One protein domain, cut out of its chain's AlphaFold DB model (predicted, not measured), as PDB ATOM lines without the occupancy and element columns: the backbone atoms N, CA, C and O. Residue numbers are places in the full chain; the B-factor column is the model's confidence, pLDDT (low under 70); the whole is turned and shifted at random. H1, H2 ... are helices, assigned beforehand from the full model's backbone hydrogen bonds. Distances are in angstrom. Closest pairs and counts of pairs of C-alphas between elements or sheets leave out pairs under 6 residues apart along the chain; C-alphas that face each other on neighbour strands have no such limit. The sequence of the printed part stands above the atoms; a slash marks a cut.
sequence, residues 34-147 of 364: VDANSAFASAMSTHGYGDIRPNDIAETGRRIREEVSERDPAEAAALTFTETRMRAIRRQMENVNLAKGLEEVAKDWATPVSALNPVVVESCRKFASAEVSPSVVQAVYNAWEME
ATOM      1  N   VAL A  34      -1.646   7.508  20.673       96.31
ATOM      2  CA  VAL A  34      -1.418   8.910  20.277       96.31
ATOM      3  C   VAL A  34      -2.688   9.744  20.464       96.31
ATOM      4  O   VAL A  34      -2.640  10.816  21.082       96.31
ATOM      5  N   ASP A  35      -3.830   9.241  19.998       98.12
ATOM      6  CA  ASP A  35      -5.121   9.917  20.135       98.12
ATOM      7  C   ASP A  35      -5.552  10.004  21.607       98.12
ATOM      8  O   ASP A  35      -5.884  11.087  22.100       98.12
ATOM      9  N   ALA A  36      -5.463   8.895  22.350       98.06
ATOM     10  CA  ALA A  36      -5.827   8.858  23.765       98.06
ATOM     11  C   ALA A  36      -4.967   9.816  24.608       98.06
ATOM     12  O   ALA A  36      -5.487  10.599  25.406       98.06
ATOM     13  N   ASN A  37      -3.647   9.828  24.396       97.94
ATOM     14  CA  ASN A  37      -2.729  10.747  25.074       97.94
ATOM     15  C   ASN A  37      -3.036  12.216  24.740       97.94
ATOM     16  O   ASN A  37      -2.927  13.089  25.605       97.94
ATOM     17  N   SER A  38      -3.473  12.498  23.511       98.12
ATOM     18  CA  SER A  38      -3.923  13.836  23.117       98.12
ATOM     19  C   SER A  38      -5.211  14.240  23.847       98.12
ATOM     20  O   SER A  38      -5.311  15.368  24.338       98.12
ATOM     21  N   ALA A  39      -6.166  13.316  24.005       98.50
ATOM     22  CA  ALA A  39      -7.369  13.541  24.808       98.50
ATOM     23  C   ALA A  39      -7.051  13.769  26.294       98.50
ATOM     24  O   ALA A  39      -7.640  14.660  26.905       98.50
ATOM     25  N   PHE A  40      -6.075  13.051  26.857       98.50
ATOM     26  CA  PHE A  40      -5.564  13.310  28.209       98.50
ATOM     27  C   PHE A  40      -5.073  14.755  28.368       98.50
ATOM     28  O   PHE A  40      -5.531  15.457  29.272       98.50
ATOM     29  N   ALA A  41      -4.182  15.223  27.487       98.25
ATOM     30  CA  ALA A  41      -3.636  16.579  27.578       98.25
ATOM     31  C   ALA A  41      -4.733  17.649  27.421       98.25
ATOM     32  O   ALA A  41      -4.771  18.629  28.168       98.25
ATOM     33  N   SER A  42      -5.680  17.425  26.506       98.38
ATOM     34  CA  SER A  42      -6.845  18.296  26.311       98.38
ATOM     35  C   SER A  42      -7.754  18.353  27.551       98.38
ATOM     36  O   SER A  42      -8.157  19.434  27.994       98.38
ATOM     37  N   ALA A  43      -8.031  17.203  28.171       98.44
ATOM     38  CA  ALA A  43      -8.842  17.119  29.383       98.44
ATOM     39  C   ALA A  43      -8.154  17.794  30.582       98.44
ATOM     40  O   ALA A  43      -8.798  18.542  31.319       98.44
ATOM     41  N   MET A  44      -6.839  17.610  30.741       98.38
ATOM     42  CA  MET A  44      -6.038  18.319  31.748       98.38
ATOM     43  C   MET A  44      -6.147  19.840  31.580       98.38
ATOM     44  O   MET A  44      -6.460  20.546  32.543       98.38
ATOM     45  N   SER A  45      -5.986  20.334  30.348       97.69
ATOM     46  CA  SER A  45      -6.108  21.761  30.025       97.69
ATOM     47  C   SER A  45      -7.502  22.311  30.348       97.69
ATOM     48  O   SER A  45      -7.623  23.358  30.986       97.69
ATOM     49  N   THR A  46      -8.554  21.561  30.010       97.56
ATOM     50  CA  THR A  46      -9.956  21.919  30.304       97.56
ATOM     51  C   THR A  46     -10.213  22.073  31.808       97.56
ATOM     52  O   THR A  46     -11.000  22.926  32.220       97.56
ATOM     53  N   HIS A  47      -9.516  21.299  32.640       97.12
ATOM     54  CA  HIS A  47      -9.589  21.385  34.100       97.12
ATOM     55  C   HIS A  47      -8.611  22.398  34.728       97.12
ATOM     56  O   HIS A  47      -8.497  22.458  35.950       97.12
ATOM     57  N   GLY A  48      -7.932  23.228  33.927       95.88
ATOM     58  CA  GLY A  48      -7.045  24.294  34.414       95.88
ATOM     59  C   GLY A  48      -5.595  23.864  34.673       95.88
ATOM     60  O   GLY A  48      -4.807  24.637  35.239       95.88
ATOM     61  N   TYR A  49      -5.221  22.656  34.244       96.00
ATOM     62  CA  TYR A  49      -3.850  22.156  34.274       96.00
ATOM     63  C   TYR A  49      -3.192  22.387  32.905       96.00
ATOM     64  O   TYR A  49      -3.344  21.591  31.981       96.00
ATOM     65  N   GLY A  50      -2.519  23.533  32.767       90.00
ATOM     66  CA  GLY A  50      -1.785  23.922  31.558       90.00
ATOM     67  C   GLY A  50      -0.412  23.256  31.439       90.00
ATOM     68  O   GLY A  50       0.042  22.598  32.371       90.00
ATOM     69  N   ASP A  51       0.227  23.442  30.281       92.25
ATOM     70  CA  ASP A  51       1.580  22.957  29.950       92.25
ATOM     71  C   ASP A  51       1.781  21.432  30.036       92.25
ATOM     72  O   ASP A  51       2.910  20.946  30.051       92.25
ATOM     73  N   ILE A  52       0.683  20.669  30.028       96.19
ATOM     74  CA  ILE A  52       0.696  19.208  29.946       96.19
ATOM     75  C   ILE A  52       0.832  18.774  28.488       96.19
ATOM     76  O   ILE A  52       0.032  19.154  27.628       96.19
ATOM     77  N   ARG A  53       1.828  17.938  28.207       96.75
ATOM     78  CA  ARG A  53       2.057  17.324  26.896       96.75
ATOM     79  C   ARG A  53       1.377  15.952  26.837       96.75
ATOM     80  O   ARG A  53       1.324  15.264  27.857       96.75
ATOM     81  N   PRO A  54       0.933  15.491  25.651       96.56
ATOM     82  CA  PRO A  54       0.295  14.182  25.497       96.56
ATOM     83  C   PRO A  54       1.064  13.028  26.154       96.56
ATOM     84  O   PRO A  54       0.483  12.238  26.893       96.56
ATOM     85  N   ASN A  55       2.384  12.964  25.964       95.25
ATOM     86  CA  ASN A  55       3.194  11.842  26.448       95.25
ATOM     87  C   ASN A  55       3.560  11.920  27.938       95.25
ATOM     88  O   ASN A  55       4.100  10.953  28.477       95.25
ATOM     89  N   ASP A  56       3.201  13.000  28.644       96.06
ATOM     90  CA  ASP A  56       3.495  13.133  30.074       96.06
ATOM     91  C   ASP A  56       2.801  12.038  30.904       96.06
ATOM     92  O   ASP A  56       3.360  11.590  31.909       96.06
ATOM     93  N   ILE A  57       1.625  11.545  30.484       96.44
ATOM     94  CA  ILE A  57       0.937  10.427  31.159       96.44
ATOM     95  C   ILE A  57       1.761   9.133  31.105       96.44
ATOM     96  O   ILE A  57       1.881   8.443  32.117       96.44
ATOM     97  N   ALA A  58       2.377   8.829  29.958       93.56
ATOM     98  CA  ALA A  58       3.179   7.625  29.769       93.56
ATOM     99  C   ALA A  58       4.544   7.743  30.462       93.56
ATOM    100  O   ALA A  58       4.946   6.844  31.200       93.56
ATOM    101  N   GLU A  59       5.225   8.884  30.303       93.44
ATOM    102  CA  GLU A  59       6.495   9.158  30.984       93.44
ATOM    103  C   GLU A  59       6.356   9.068  32.507       93.44
ATOM    104  O   GLU A  59       7.182   8.455  33.185       93.44
ATOM    105  N   THR A  60       5.292   9.655  33.053       95.44
ATOM    106  CA  THR A  60       5.028   9.629  34.497       95.44
ATOM    107  C   THR A  60       4.610   8.244  34.959       95.44
ATOM    108  O   THR A  60       5.045   7.810  36.021       95.44
ATOM    109  N   GLY A  61       3.809   7.533  34.161       94.19
ATOM    110  CA  GLY A  61       3.432   6.148  34.431       94.19
ATOM    111  C   GLY A  61       4.647   5.228  34.552       94.19
ATOM    112  O   GLY A  61       4.747   4.488  35.529       94.19
ATOM    113  N   ARG A  62       5.613   5.336  33.627       90.75
ATOM    114  CA  ARG A  62       6.885   4.598  33.705       90.75
ATOM    115  C   ARG A  62       7.650   4.904  34.985       90.75
ATOM    116  O   ARG A  62       7.998   3.976  35.705       90.75
ATOM    117  N   ARG A  63       7.843   6.189  35.310       91.62
ATOM    118  CA  ARG A  63       8.534   6.593  36.550       91.62
ATOM    119  C   ARG A  63       7.844   6.032  37.790       91.62
ATOM    120  O   ARG A  63       8.515   5.534  38.678       91.62
ATOM    121  N   ILE A  64       6.510   6.052  37.833       92.12
ATOM    122  CA  ILE A  64       5.747   5.469  38.944       92.12
ATOM    123  C   ILE A  64       5.997   3.962  39.048       92.12
ATOM    124  O   ILE A  64       6.207   3.472  40.153       92.12
ATOM    125  N   ARG A  65       5.986   3.218  37.935       88.31
ATOM    126  CA  ARG A  65       6.276   1.774  37.959       88.31
ATOM    127  C   ARG A  65       7.705   1.490  38.417       88.31
ATOM    128  O   ARG A  65       7.896   0.592  39.226       88.31
ATOM    129  N   GLU A  66       8.681   2.270  37.957       88.38
ATOM    130  CA  GLU A  66      10.080   2.175  38.398       88.38
ATOM    131  C   GLU A  66      10.207   2.454  39.908       88.38
ATOM    132  O   GLU A  66      10.729   1.616  40.637       88.38
ATOM    133  N   GLU A  67       9.631   3.559  40.398       91.19
ATOM    134  CA  GLU A  67       9.612   3.930  41.824       91.19
ATOM    135  C   GLU A  67       8.957   2.850  42.704       91.19
ATOM    136  O   GLU A  67       9.451   2.536  43.789       91.19
ATOM    137  N   VAL A  68       7.828   2.283  42.261       88.81
ATOM    138  CA  VAL A  68       7.157   1.196  42.992       88.81
ATOM    139  C   VAL A  68       8.013  -0.065  42.943       88.81
ATOM    140  O   VAL A  68       8.172  -0.703  43.975       88.81
ATOM    141  N   SER A  69       8.623  -0.393  41.801       85.25
ATOM    142  CA  SER A  69       9.446  -1.598  41.645       85.25
ATOM    143  C   SER A  69      10.709  -1.564  42.494       85.25
ATOM    144  O   SER A  69      11.139  -2.612  42.967       85.25
ATOM    145  N   GLU A  70      11.311  -0.393  42.689       88.00
ATOM    146  CA  GLU A  70      12.469  -0.225  43.574       88.00
ATOM    147  C   GLU A  70      12.110  -0.457  45.048       88.00
ATOM    148  O   GLU A  70      12.938  -0.937  45.822       88.00
ATOM    149  N   ARG A  71      10.875  -0.123  45.441       89.50
ATOM    150  CA  ARG A  71      10.381  -0.297  46.811       89.50
ATOM    151  C   ARG A  71       9.856  -1.708  47.066       89.50
ATOM    152  O   ARG A  71      10.166  -2.295  48.098       89.50
ATOM    153  N   ASP A  72       9.017  -2.194  46.162       84.50
ATOM    154  CA  ASP A  72       8.300  -3.460  46.245       84.50
ATOM    155  C   ASP A  72       8.039  -4.001  44.821       84.50
ATOM    156  O   ASP A  72       7.071  -3.607  44.159       84.50
ATOM    157  N   PRO A  73       8.898  -4.913  44.325       79.06
ATOM    158  CA  PRO A  73       8.731  -5.530  43.011       79.06
ATOM    159  C   PRO A  73       7.397  -6.264  42.833       79.06
ATOM    160  O   PRO A  73       6.864  -6.285  41.723       79.06
ATOM    161  N   ALA A  74       6.841  -6.846  43.902       75.00
ATOM    162  CA  ALA A  74       5.570  -7.558  43.832       75.00
ATOM    163  C   ALA A  74       4.399  -6.573  43.687       75.00
ATOM    164  O   ALA A  74       3.496  -6.812  42.887       75.00
ATOM    165  N   GLU A  75       4.438  -5.435  44.390       80.50
ATOM    166  CA  GLU A  75       3.464  -4.348  44.200       80.50
ATOM    167  C   GLU A  75       3.550  -3.756  42.785       80.50
ATOM    168  O   GLU A  75       2.526  -3.469  42.169       80.50
ATOM    169  N   ALA A  76       4.761  -3.576  42.252       77.00
ATOM    170  CA  ALA A  76       4.953  -3.015  40.914       77.00
ATOM    171  C   ALA A  76       4.426  -3.934  39.815       77.00
ATOM    172  O   ALA A  76       3.778  -3.458  38.882       77.00
ATOM    173  N   ALA A  77       4.670  -5.240  39.954       70.88
ATOM    174  CA  ALA A  77       4.063  -6.247  39.098       70.88
ATOM    175  C   ALA A  77       2.532  -6.183  39.203       70.88
ATOM    176  O   ALA A  77       1.863  -6.178  38.177       70.88
ATOM    177  N   ALA A  78       1.996  -6.027  40.422       74.00
ATOM    178  CA  ALA A  78       0.560  -5.961  40.684       74.00
ATOM    179  C   ALA A  78      -0.146  -4.693  40.164       74.00
ATOM    180  O   ALA A  78      -1.378  -4.655  40.094       74.00
ATOM    181  N   LEU A  79       0.612  -3.645  39.826       81.12
ATOM    182  CA  LEU A  79       0.058  -2.353  39.445       81.12
ATOM    183  C   LEU A  79      -0.576  -2.420  38.055       81.12
ATOM    184  O   LEU A  79       0.101  -2.621  37.042       81.12
ATOM    185  N   THR A  80      -1.879  -2.172  38.002       84.50
ATOM    186  CA  THR A  80      -2.635  -2.210  36.747       84.50
ATOM    187  C   THR A  80      -2.309  -1.012  35.856       84.50
ATOM    188  O   THR A  80      -1.820   0.032  36.313       84.50
ATOM    189  N   PHE A  81      -2.604  -1.127  34.564       88.38
ATOM    190  CA  PHE A  81      -2.454  -0.017  33.630       88.38
ATOM    191  C   PHE A  81      -3.362   1.159  33.995       88.38
ATOM    192  O   PHE A  81      -2.938   2.317  33.937       88.38
ATOM    193  N   THR A  82      -4.584   0.867  34.437       91.12
ATOM    194  CA  THR A  82      -5.549   1.846  34.938       91.12
ATOM    195  C   THR A  82      -5.011   2.593  36.150       91.12
ATOM    196  O   THR A  82      -4.945   3.823  36.138       91.12
ATOM    197  N   GLU A  83      -4.552   1.881  37.181       91.50
ATOM    198  CA  GLU A  83      -3.993   2.512  38.381       91.50
ATOM    199  C   GLU A  83      -2.737   3.316  38.055       91.50
ATOM    200  O   GLU A  83      -2.578   4.429  38.557       91.50
ATOM    201  N   THR A  84      -1.871   2.793  37.184       93.00
ATOM    202  CA  THR A  84      -0.673   3.504  36.722       93.00
ATOM    203  C   THR A  84      -1.055   4.834  36.073       93.00
ATOM    204  O   THR A  84      -0.517   5.879  36.444       93.00
ATOM    205  N   ARG A  85      -2.030   4.827  35.154       95.81
ATOM    206  CA  ARG A  85      -2.505   6.032  34.454       95.81
ATOM    207  C   ARG A  85      -3.202   7.011  35.390       95.81
ATOM    208  O   ARG A  85      -2.910   8.201  35.339       95.81
ATOM    209  N   MET A  86      -4.052   6.540  36.301       97.00
ATOM    210  CA  MET A  86      -4.694   7.403  37.299       97.00
ATOM    211  C   MET A  86      -3.675   8.044  38.253       97.00
ATOM    212  O   MET A  86      -3.768   9.240  38.540       97.00
ATOM    213  N   ARG A  87      -2.669   7.286  38.715       97.12
ATOM    214  CA  ARG A  87      -1.564   7.824  39.528       97.12
ATOM    215  C   ARG A  87      -0.731   8.832  38.728       97.12
ATOM    216  O   ARG A  87      -0.356   9.862  39.284       97.12
ATOM    217  N   ALA A  88      -0.486   8.580  37.441       97.81
ATOM    218  CA  ALA A  88       0.225   9.501  36.555       97.81
ATOM    219  C   ALA A  88      -0.530  10.825  36.373       97.81
ATOM    220  O   ALA A  88       0.050  11.889  36.579       97.81
ATOM    221  N   ILE A  89      -1.834  10.766  36.080       98.50
ATOM    222  CA  ILE A  89      -2.712  11.941  35.981       98.50
ATOM    223  C   ILE A  89      -2.679  12.741  37.285       98.50
ATOM    224  O   ILE A  89      -2.418  13.945  37.266       98.50
ATOM    225  N   ARG A  90      -2.875  12.071  38.432       98.44
ATOM    226  CA  ARG A  90      -2.810  12.719  39.747       98.44
ATOM    227  C   ARG A  90      -1.470  13.421  39.945       98.44
ATOM    228  O   ARG A  90      -1.453  14.598  40.280       98.44
ATOM    229  N   ARG A  91      -0.355  12.730  39.700       97.81
ATOM    230  CA  ARG A  91       0.994  13.287  39.873       97.81
ATOM    231  C   ARG A  91       1.219  14.522  39.000       97.81
ATOM    232  O   ARG A  91       1.829  15.482  39.460       97.81
ATOM    233  N   GLN A  92       0.714  14.523  37.769       98.12
ATOM    234  CA  GLN A  92       0.789  15.692  36.893       98.12
ATOM    235  C   GLN A  92       0.018  16.887  37.468       98.12
ATOM    236  O   GLN A  92       0.557  17.991  37.530       98.12
ATOM    237  N   MET A  93      -1.190  16.663  37.994       98.25
ATOM    238  CA  MET A  93      -1.953  17.711  38.686       98.25
ATOM    239  C   MET A  93      -1.217  18.239  39.928       98.25
ATOM    240  O   MET A  93      -1.155  19.449  40.140       98.25
ATOM    241  N   GLU A  94      -0.618  17.350  40.725       97.62
ATOM    242  CA  GLU A  94       0.169  17.716  41.910       97.62
ATOM    243  C   GLU A  94       1.389  18.569  41.542       97.62
ATOM    244  O   GLU A  94       1.665  19.563  42.210       97.62
ATOM    245  N   ASN A  95       2.095  18.217  40.463       96.75
ATOM    246  CA  ASN A  95       3.256  18.964  39.983       96.75
ATOM    247  C   ASN A  95       2.875  20.381  39.537       96.75
ATOM    248  O   ASN A  95       3.558  21.338  39.902       96.75
ATOM    249  N   VAL A  96       1.770  20.526  38.800       96.81
ATOM    250  CA  VAL A  96       1.261  21.838  38.370       96.81
ATOM    251  C   VAL A  96       0.834  22.679  39.574       96.81
ATOM    252  O   VAL A  96       1.206  23.849  39.668       96.81
ATOM    253  N   ASN A  97       0.092  22.096  40.520       96.88
ATOM    254  CA  ASN A  97      -0.324  22.789  41.742       96.88
ATOM    255  C   ASN A  97       0.881  23.226  42.587       96.88
ATOM    256  O   ASN A  97       0.902  24.340  43.107       96.88
ATOM    257  N   LEU A  98       1.899  22.369  42.702       97.19
ATOM    258  CA  LEU A  98       3.126  22.678  43.427       97.19
ATOM    259  C   LEU A  98       3.891  23.824  42.763       97.19
ATOM    260  O   LEU A  98       4.298  24.747  43.461       97.19
ATOM    261  N   ALA A  99       4.072  23.784  41.441       96.31
ATOM    262  CA  ALA A  99       4.756  24.844  40.705       96.31
ATOM    263  C   ALA A  99       4.065  26.201  40.913       96.31
ATOM    264  O   ALA A  99       4.714  27.149  41.352       96.31
ATOM    265  N   LYS A 100       2.737  26.256  40.728       95.56
ATOM    266  CA  LYS A 100       1.934  27.468  40.964       95.56
ATOM    267  C   LYS A 100       2.064  27.971  42.404       95.56
ATOM    268  O   LYS A 100       2.367  29.139  42.621       95.56
ATOM    269  N   GLY A 101       1.907  27.086  43.390       96.12
ATOM    270  CA  GLY A 101       2.007  27.461  44.803       96.12
ATOM    271  C   GLY A 101       3.399  27.966  45.199       96.12
ATOM    272  O   GLY A 101       3.518  28.909  45.978       96.12
ATOM    273  N   LEU A 102       4.469  27.379  44.651       97.56
ATOM    274  CA  LEU A 102       5.835  27.857  44.879       97.56
ATOM    275  C   LEU A 102       6.070  29.229  44.240       97.56
ATOM    276  O   LEU A 102       6.698  30.080  44.865       97.56
ATOM    277  N   GLU A 103       5.575  29.451  43.023       97.00
ATOM    278  CA  GLU A 103       5.670  30.742  42.335       97.00
ATOM    279  C   GLU A 103       4.913  31.850  43.076       97.00
ATOM    280  O   GLU A 103       5.444  32.952  43.234       97.00
ATOM    281  N   GLU A 104       3.714  31.559  43.582       96.38
ATOM    282  CA  GLU A 104       2.918  32.495  44.384       96.38
ATOM    283  C   GLU A 104       3.643  32.888  45.676       96.38
ATOM    284  O   GLU A 104       3.835  34.075  45.937       96.38
ATOM    285  N   VAL A 105       4.146  31.912  46.442       97.00
ATOM    286  CA  VAL A 105       4.885  32.196  47.685       97.00
ATOM    287  C   VAL A 105       6.189  32.947  47.407       97.00
ATOM    288  O   VAL A 105       6.524  33.897  48.115       97.00
ATOM    289  N   ALA A 106       6.926  32.555  46.366       97.06
ATOM    290  CA  ALA A 106       8.140  33.240  45.929       97.06
ATOM    291  C   ALA A 106       7.868  34.715  45.598       97.06
ATOM    292  O   ALA A 106       8.604  35.606  46.035       97.06
ATOM    293  N   LYS A 107       6.775  34.978  44.876       96.94
ATOM    294  CA  LYS A 107       6.325  36.327  44.531       96.94
ATOM    295  C   LYS A 107       5.948  37.135  45.772       96.94
ATOM    296  O   LYS A 107       6.408  38.269  45.899       96.94
ATOM    297  N   ASP A 108       5.175  36.556  46.686       96.56
ATOM    298  CA  ASP A 108       4.748  37.224  47.921       96.56
ATOM    299  C   ASP A 108       5.936  37.593  48.818       96.56
ATOM    300  O   ASP A 108       5.929  38.625  49.488       96.56
ATOM    301  N   TRP A 109       6.978  36.762  48.819       95.88
ATOM    302  CA  TRP A 109       8.175  36.956  49.640       95.88
ATOM    303  C   TRP A 109       9.293  37.703  48.902       95.88
ATOM    304  O   TRP A 109      10.375  37.889  49.461       95.88
ATOM    305  N   ALA A 110       9.048  38.128  47.657       96.38
ATOM    306  CA  ALA A 110      10.021  38.777  46.780       96.38
ATOM    307  C   ALA A 110      11.367  38.020  46.692       96.38
ATOM    308  O   ALA A 110      12.440  38.625  46.665       96.38
ATOM    309  N   THR A 111      11.310  36.687  46.645       95.88
ATOM    310  CA  THR A 111      12.472  35.790  46.581       95.88
ATOM    311  C   THR A 111      12.338  34.853  45.381       95.88
ATOM    312  O   THR A 111      11.220  34.494  45.026       95.88
ATOM    313  N   PRO A 112      13.424  34.411  44.723       96.62
ATOM    314  CA  PRO A 112      13.305  33.367  43.708       96.62
ATOM    315  C   PRO A 112      12.857  32.033  44.331       96.62
ATOM    316  O   PRO A 112      13.222  31.725  45.468       96.62
ATOM    317  N   VAL A 113      12.135  31.207  43.559       95.69
ATOM    318  CA  VAL A 113      11.668  29.863  43.977       95.69
ATOM    319  C   VAL A 113      12.819  29.002  44.508       95.69
ATOM    320  O   VAL A 113      12.675  28.319  45.518       95.69
ATOM    321  N   SER A 114      13.995  29.085  43.879       96.62
ATOM    322  CA  SER A 114      15.197  28.342  44.278       96.62
ATOM    323  C   SER A 114      15.761  28.729  45.652       96.62
ATOM    324  O   SER A 114      16.568  27.984  46.201       96.62
ATOM    325  N   ALA A 115      15.351  29.873  46.210       96.69
ATOM    326  CA  ALA A 115      15.764  30.348  47.527       96.69
ATOM    327  C   ALA A 115      14.693  30.134  48.613       96.69
ATOM    328  O   ALA A 115      14.893  30.547  49.757       96.69
ATOM    329  N   LEU A 116      13.562  29.496  48.286       96.12
ATOM    330  CA  LEU A 116      12.541  29.163  49.278       96.12
ATOM    331  C   LEU A 116      13.071  28.153  50.302       96.12
ATOM    332  O   LEU A 116      13.787  27.205  49.980       96.12
ATOM    333  N   ASN A 117      12.687  28.350  51.564       96.25
ATOM    334  CA  ASN A 117      13.077  27.458  52.650       96.25
ATOM    335  C   ASN A 117      12.468  26.051  52.440       96.25
ATOM    336  O   ASN A 117      11.282  25.961  52.112       96.25
ATOM    337  N   PRO A 118      13.204  24.952  52.703       96.69
ATOM    338  CA  PRO A 118      12.684  23.590  52.552       96.69
ATOM    339  C   PRO A 118      11.363  23.316  53.288       96.69
ATOM    340  O   PRO A 118      10.529  22.568  52.789       96.69
ATOM    341  N   VAL A 119      11.136  23.948  54.444       96.75
ATOM    342  CA  VAL A 119       9.880  23.817  55.204       96.75
ATOM    343  C   VAL A 119       8.695  24.396  54.426       96.75
ATOM    344  O   VAL A 119       7.611  23.817  54.429       96.75
ATOM    345  N   VAL A 120       8.907  25.514  53.729       94.81
ATOM    346  CA  VAL A 120       7.893  26.145  52.873       94.81
ATOM    347  C   VAL A 120       7.608  25.258  51.669       94.81
ATOM    348  O   VAL A 120       6.448  24.972  51.390       94.81
ATOM    349  N   VAL A 121       8.657  24.747  51.015       96.25
ATOM    350  CA  VAL A 121       8.520  23.834  49.871       96.25
ATOM    351  C   VAL A 121       7.719  22.586  50.250       96.25
ATOM    352  O   VAL A 121       6.817  22.181  49.518       96.25
ATOM    353  N   GLU A 122       7.996  22.003  51.415       96.81
ATOM    354  CA  GLU A 122       7.262  20.840  51.917       96.81
ATOM    355  C   GLU A 122       5.802  21.171  52.265       96.81
ATOM    356  O   GLU A 122       4.900  20.381  51.990       96.81
ATOM    357  N   SER A 123       5.538  22.359  52.817       96.31
ATOM    358  CA  SER A 123       4.167  22.828  53.047       96.31
ATOM    359  C   SER A 123       3.393  22.984  51.734       96.31
ATOM    360  O   SER A 123       2.258  22.514  51.637       96.31
ATOM    361  N   CYS A 124       4.006  23.586  50.708       95.94
ATOM    362  CA  CYS A 124       3.415  23.710  49.374       95.94
ATOM    363  C   CYS A 124       3.144  22.335  48.751       95.94
ATOM    364  O   CYS A 124       2.082  22.135  48.172       95.94
ATOM    365  N   ARG A 125       4.050  21.361  48.917       97.06
ATOM    366  CA  ARG A 125       3.862  19.983  48.430       97.06
ATOM    367  C   ARG A 125       2.645  19.311  49.063       97.06
ATOM    368  O   ARG A 125       1.840  18.713  48.350       97.06
ATOM    369  N   LYS A 126       2.486  19.431  50.383       96.38
ATOM    370  CA  LYS A 126       1.322  18.885  51.100       96.38
ATOM    371  C   LYS A 126       0.020  19.526  50.636       96.38
ATOM    372  O   LYS A 126      -0.947  18.810  50.392       96.38
ATOM    373  N   PHE A 127       0.013  20.850  50.484       95.94
ATOM    374  CA  PHE A 127      -1.145  21.578  49.973       95.94
ATOM    375  C   PHE A 127      -1.491  21.148  48.540       95.94
ATOM    376  O   PHE A 127      -2.620  20.748  48.277       95.94
ATOM    377  N   ALA A 128      -0.500  21.113  47.645       96.00
ATOM    378  CA  ALA A 128      -0.678  20.712  46.254       96.00
ATOM    379  C   ALA A 128      -1.293  19.313  46.111       96.00
ATOM    380  O   ALA A 128      -2.172  19.130  45.273       96.00
ATOM    381  N   SER A 129      -0.874  18.348  46.941       95.06
ATOM    382  CA  SER A 129      -1.440  16.991  46.938       95.06
ATOM    383  C   SER A 129      -2.860  16.922  47.506       95.06
ATOM    384  O   SER A 129      -3.685  16.163  46.993       95.06
ATOM    385  N   ALA A 130      -3.171  17.725  48.528       95.50
ATOM    386  CA  ALA A 130      -4.506  17.786  49.125       95.50
ATOM    387  C   ALA A 130      -5.550  18.431  48.195       95.50
ATOM    388  O   ALA A 130      -6.708  18.023  48.208       95.50
ATOM    389  N   GLU A 131      -5.135  19.391  47.366       95.75
ATOM    390  CA  GLU A 131      -6.004  20.109  46.421       95.75
ATOM    391  C   GLU A 131      -6.433  19.266  45.209       95.75
ATOM    392  O   GLU A 131      -7.411  19.594  44.535       95.75
ATOM    393  N   VAL A 132      -5.725  18.175  44.889       96.88
ATOM    394  CA  VAL A 132      -6.083  17.349  43.727       96.88
ATOM    395  C   VAL A 132      -7.357  16.554  43.998       96.88
ATOM    396  O   VAL A 132      -7.362  15.563  44.736       96.88
ATOM    397  N   SER A 133      -8.434  16.961  43.326       97.12
ATOM    398  CA  SER A 133      -9.735  16.301  43.398       97.12
ATOM    399  C   SER A 133      -9.719  14.917  42.728       97.12
ATOM    400  O   SER A 133      -9.458  14.823  41.522       97.12
ATOM    401  N   PRO A 134     -10.086  13.833  43.445       97.50
ATOM    402  CA  PRO A 134     -10.205  12.499  42.855       97.50
ATOM    403  C   PRO A 134     -11.206  12.420  41.695       97.50
ATOM    404  O   PRO A 134     -10.985  11.669  40.750       97.50
ATOM    405  N   SER A 135     -12.288  13.209  41.728       97.88
ATOM    406  CA  SER A 135     -13.287  13.207  40.650       97.88
ATOM    407  C   SER A 135     -12.751  13.816  39.356       97.88
ATOM    408  O   SER A 135     -13.135  13.376  38.277       97.88
ATOM    409  N   VAL A 136     -11.835  14.784  39.452       97.94
ATOM    410  CA  VAL A 136     -11.183  15.392  38.284       97.94
ATOM    411  C   VAL A 136     -10.162  14.427  37.686       97.94
ATOM    412  O   VAL A 136     -10.140  14.250  36.471       97.94
ATOM    413  N   VAL A 137      -9.389  13.720  38.521       98.44
ATOM    414  CA  VAL A 137      -8.506  12.631  38.062       98.44
ATOM    415  C   VAL A 137      -9.307  11.572  37.301       98.44
ATOM    416  O   VAL A 137      -8.917  11.183  36.201       98.44
ATOM    417  N   GLN A 138     -10.450  11.147  37.850       97.88
ATOM    418  CA  GLN A 138     -11.327  10.181  37.191       97.88
ATOM    419  C   GLN A 138     -11.896  10.722  35.873       97.88
ATOM    420  O   GLN A 138     -11.916   9.999  34.886       97.88
ATOM    421  N   ALA A 139     -12.336  11.983  35.827       98.31
ATOM    422  CA  ALA A 139     -12.870  12.587  34.607       98.31
ATOM    423  C   ALA A 139     -11.824  12.649  33.480       98.31
ATOM    424  O   ALA A 139     -12.129  12.299  32.341       98.31
ATOM    425  N   VAL A 140     -10.583  13.029  33.805       98.56
ATOM    426  CA  VAL A 140      -9.465  13.036  32.848       98.56
ATOM    427  C   VAL A 140      -9.134  11.619  32.375       98.56
ATOM    428  O   VAL A 140      -8.943  11.407  31.179       98.56
ATOM    429  N   TYR A 141      -9.106  10.642  33.285       98.19
ATOM    430  CA  TYR A 141      -8.893   9.242  32.915       98.19
ATOM    431  C   TYR A 141     -10.003   8.728  31.989       98.19
ATOM    432  O   TYR A 141      -9.701   8.138  30.959       98.19
ATOM    433  N   ASN A 142     -11.270   9.013  32.300       97.25
ATOM    434  CA  ASN A 142     -12.400   8.609  31.463       97.25
ATOM    435  C   ASN A 142     -12.306   9.221  30.059       97.25
ATOM    436  O   ASN A 142     -12.620   8.549  29.085       97.25
ATOM    437  N   ALA A 143     -11.860  10.475  29.931       98.25
ATOM    438  CA  ALA A 143     -11.645  11.092  28.623       98.25
ATOM    439  C   ALA A 143     -10.570  10.350  27.809       98.25
ATOM    440  O   ALA A 143     -10.770  10.087  26.625       98.25
ATOM    441  N   TRP A 144      -9.463   9.969  28.452       98.12
ATOM    442  CA  TRP A 144      -8.406   9.161  27.836       98.12
ATOM    443  C   TRP A 144      -8.908   7.761  27.438       98.12
ATOM    444  O   TRP A 144      -8.676   7.315  26.317       98.12
ATOM    445  N   GLU A 145      -9.630   7.077  28.329       95.88
ATOM    446  CA  GLU A 145     -10.140   5.715  28.117       95.88
ATOM    447  C   GLU A 145     -11.200   5.668  27.011       95.88
ATOM    448  O   GLU A 145     -11.158   4.788  26.151       95.88
ATOM    449  N   MET A 146     -12.121   6.631  26.986       95.44
ATOM    450  CA  MET A 146     -13.121   6.739  25.924       95.44
ATOM    451  C   MET A 146     -12.468   7.005  24.569       95.44
ATOM    452  O   MET A 146     -12.830   6.369  23.581       95.44
ATOM    453  N   GLU A 147     -11.481   7.904  24.512       97.75
ATOM    454  CA  GLU A 147     -10.788   8.179  23.256       97.75
ATOM    455  C   GLU A 147      -9.973   6.977  22.771       97.75
ATOM    456  O   GLU A 147      -9.942   6.716  21.571       97.75
TER     457      GLU A 147
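Overview. This is residues 34 to 147 of the 364 residues of the protein "Hypothetical protein" of Trieres chinensis (UniProt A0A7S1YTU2). One long helix, H4, makes the spine; H2 packs on its first part about perpendicular to it, with the short H3 beside H2's last turns, and H5 folds back steeply over H4's middle. H6 packs on H4's first part and pairs side by side with H1. The printed part has 114 residues with six named helices, H1 to H6 in order, and no named strand: all helix. It is compact, with a radius of gyration of the C-alphas of 15.5 A and spans of 44 by 34 by 22 A.

Arrangement. Start at H1, residues 34 to 46, which touches H6, residues 134 to 147, at Ala 36 and Trp 144, their closest C-alphas, 4.8 A apart; they run opposite ways at a shallow tilt of 34 degrees, only just short of steep. H2, residues 56 to 71, touches H3, residues 73 to 78, with residues 65 to 69 alone; the closest C-alphas, of Ser 69 and Ala 76, are 4.8 A apart. Next find the hub, H4, residues 81 to 108. Its residues 84 to 92 alone touch H2, about perpendicular at 78 degrees, closest at C-alphas 61 and 88, 5.1 A. Its residues 94 to 102 alone touch H5, residues 118 to 131, at a steep tilt of 50 degrees, opposite ways; C-alphas 97 and 128 come closest, 5.0 A. Its residues 85 to 90 alone touch residues 137 to 141 of H6, closest at C-alphas 90 and 137, 5.9 A. H1 and H5 are apart. In each of the six helices, every O i to N i+4 pair is within hydrogen-bond range.

Along the chain. Find C-alpha 34, where H1 begins, at (-1.418, 8.910, 20.277); H1 is 18.5 A long. H2 runs 22.5 A, H3 8.5 A. H4 runs 40.5 A from C-alpha 81 at (-2.454, -0.017, 33.630). H5 is 20.0 A long, and H6 runs 20.1 A to C-alpha 147 at (-10.788, 8.179, 23.256).

Size, cuts and confidence. The farthest C-alphas, of Ala 74 and Ala 110, are 46.6 A apart. The printed part has no cut, no link is long, and no printed residue is under 70 in pLDDT.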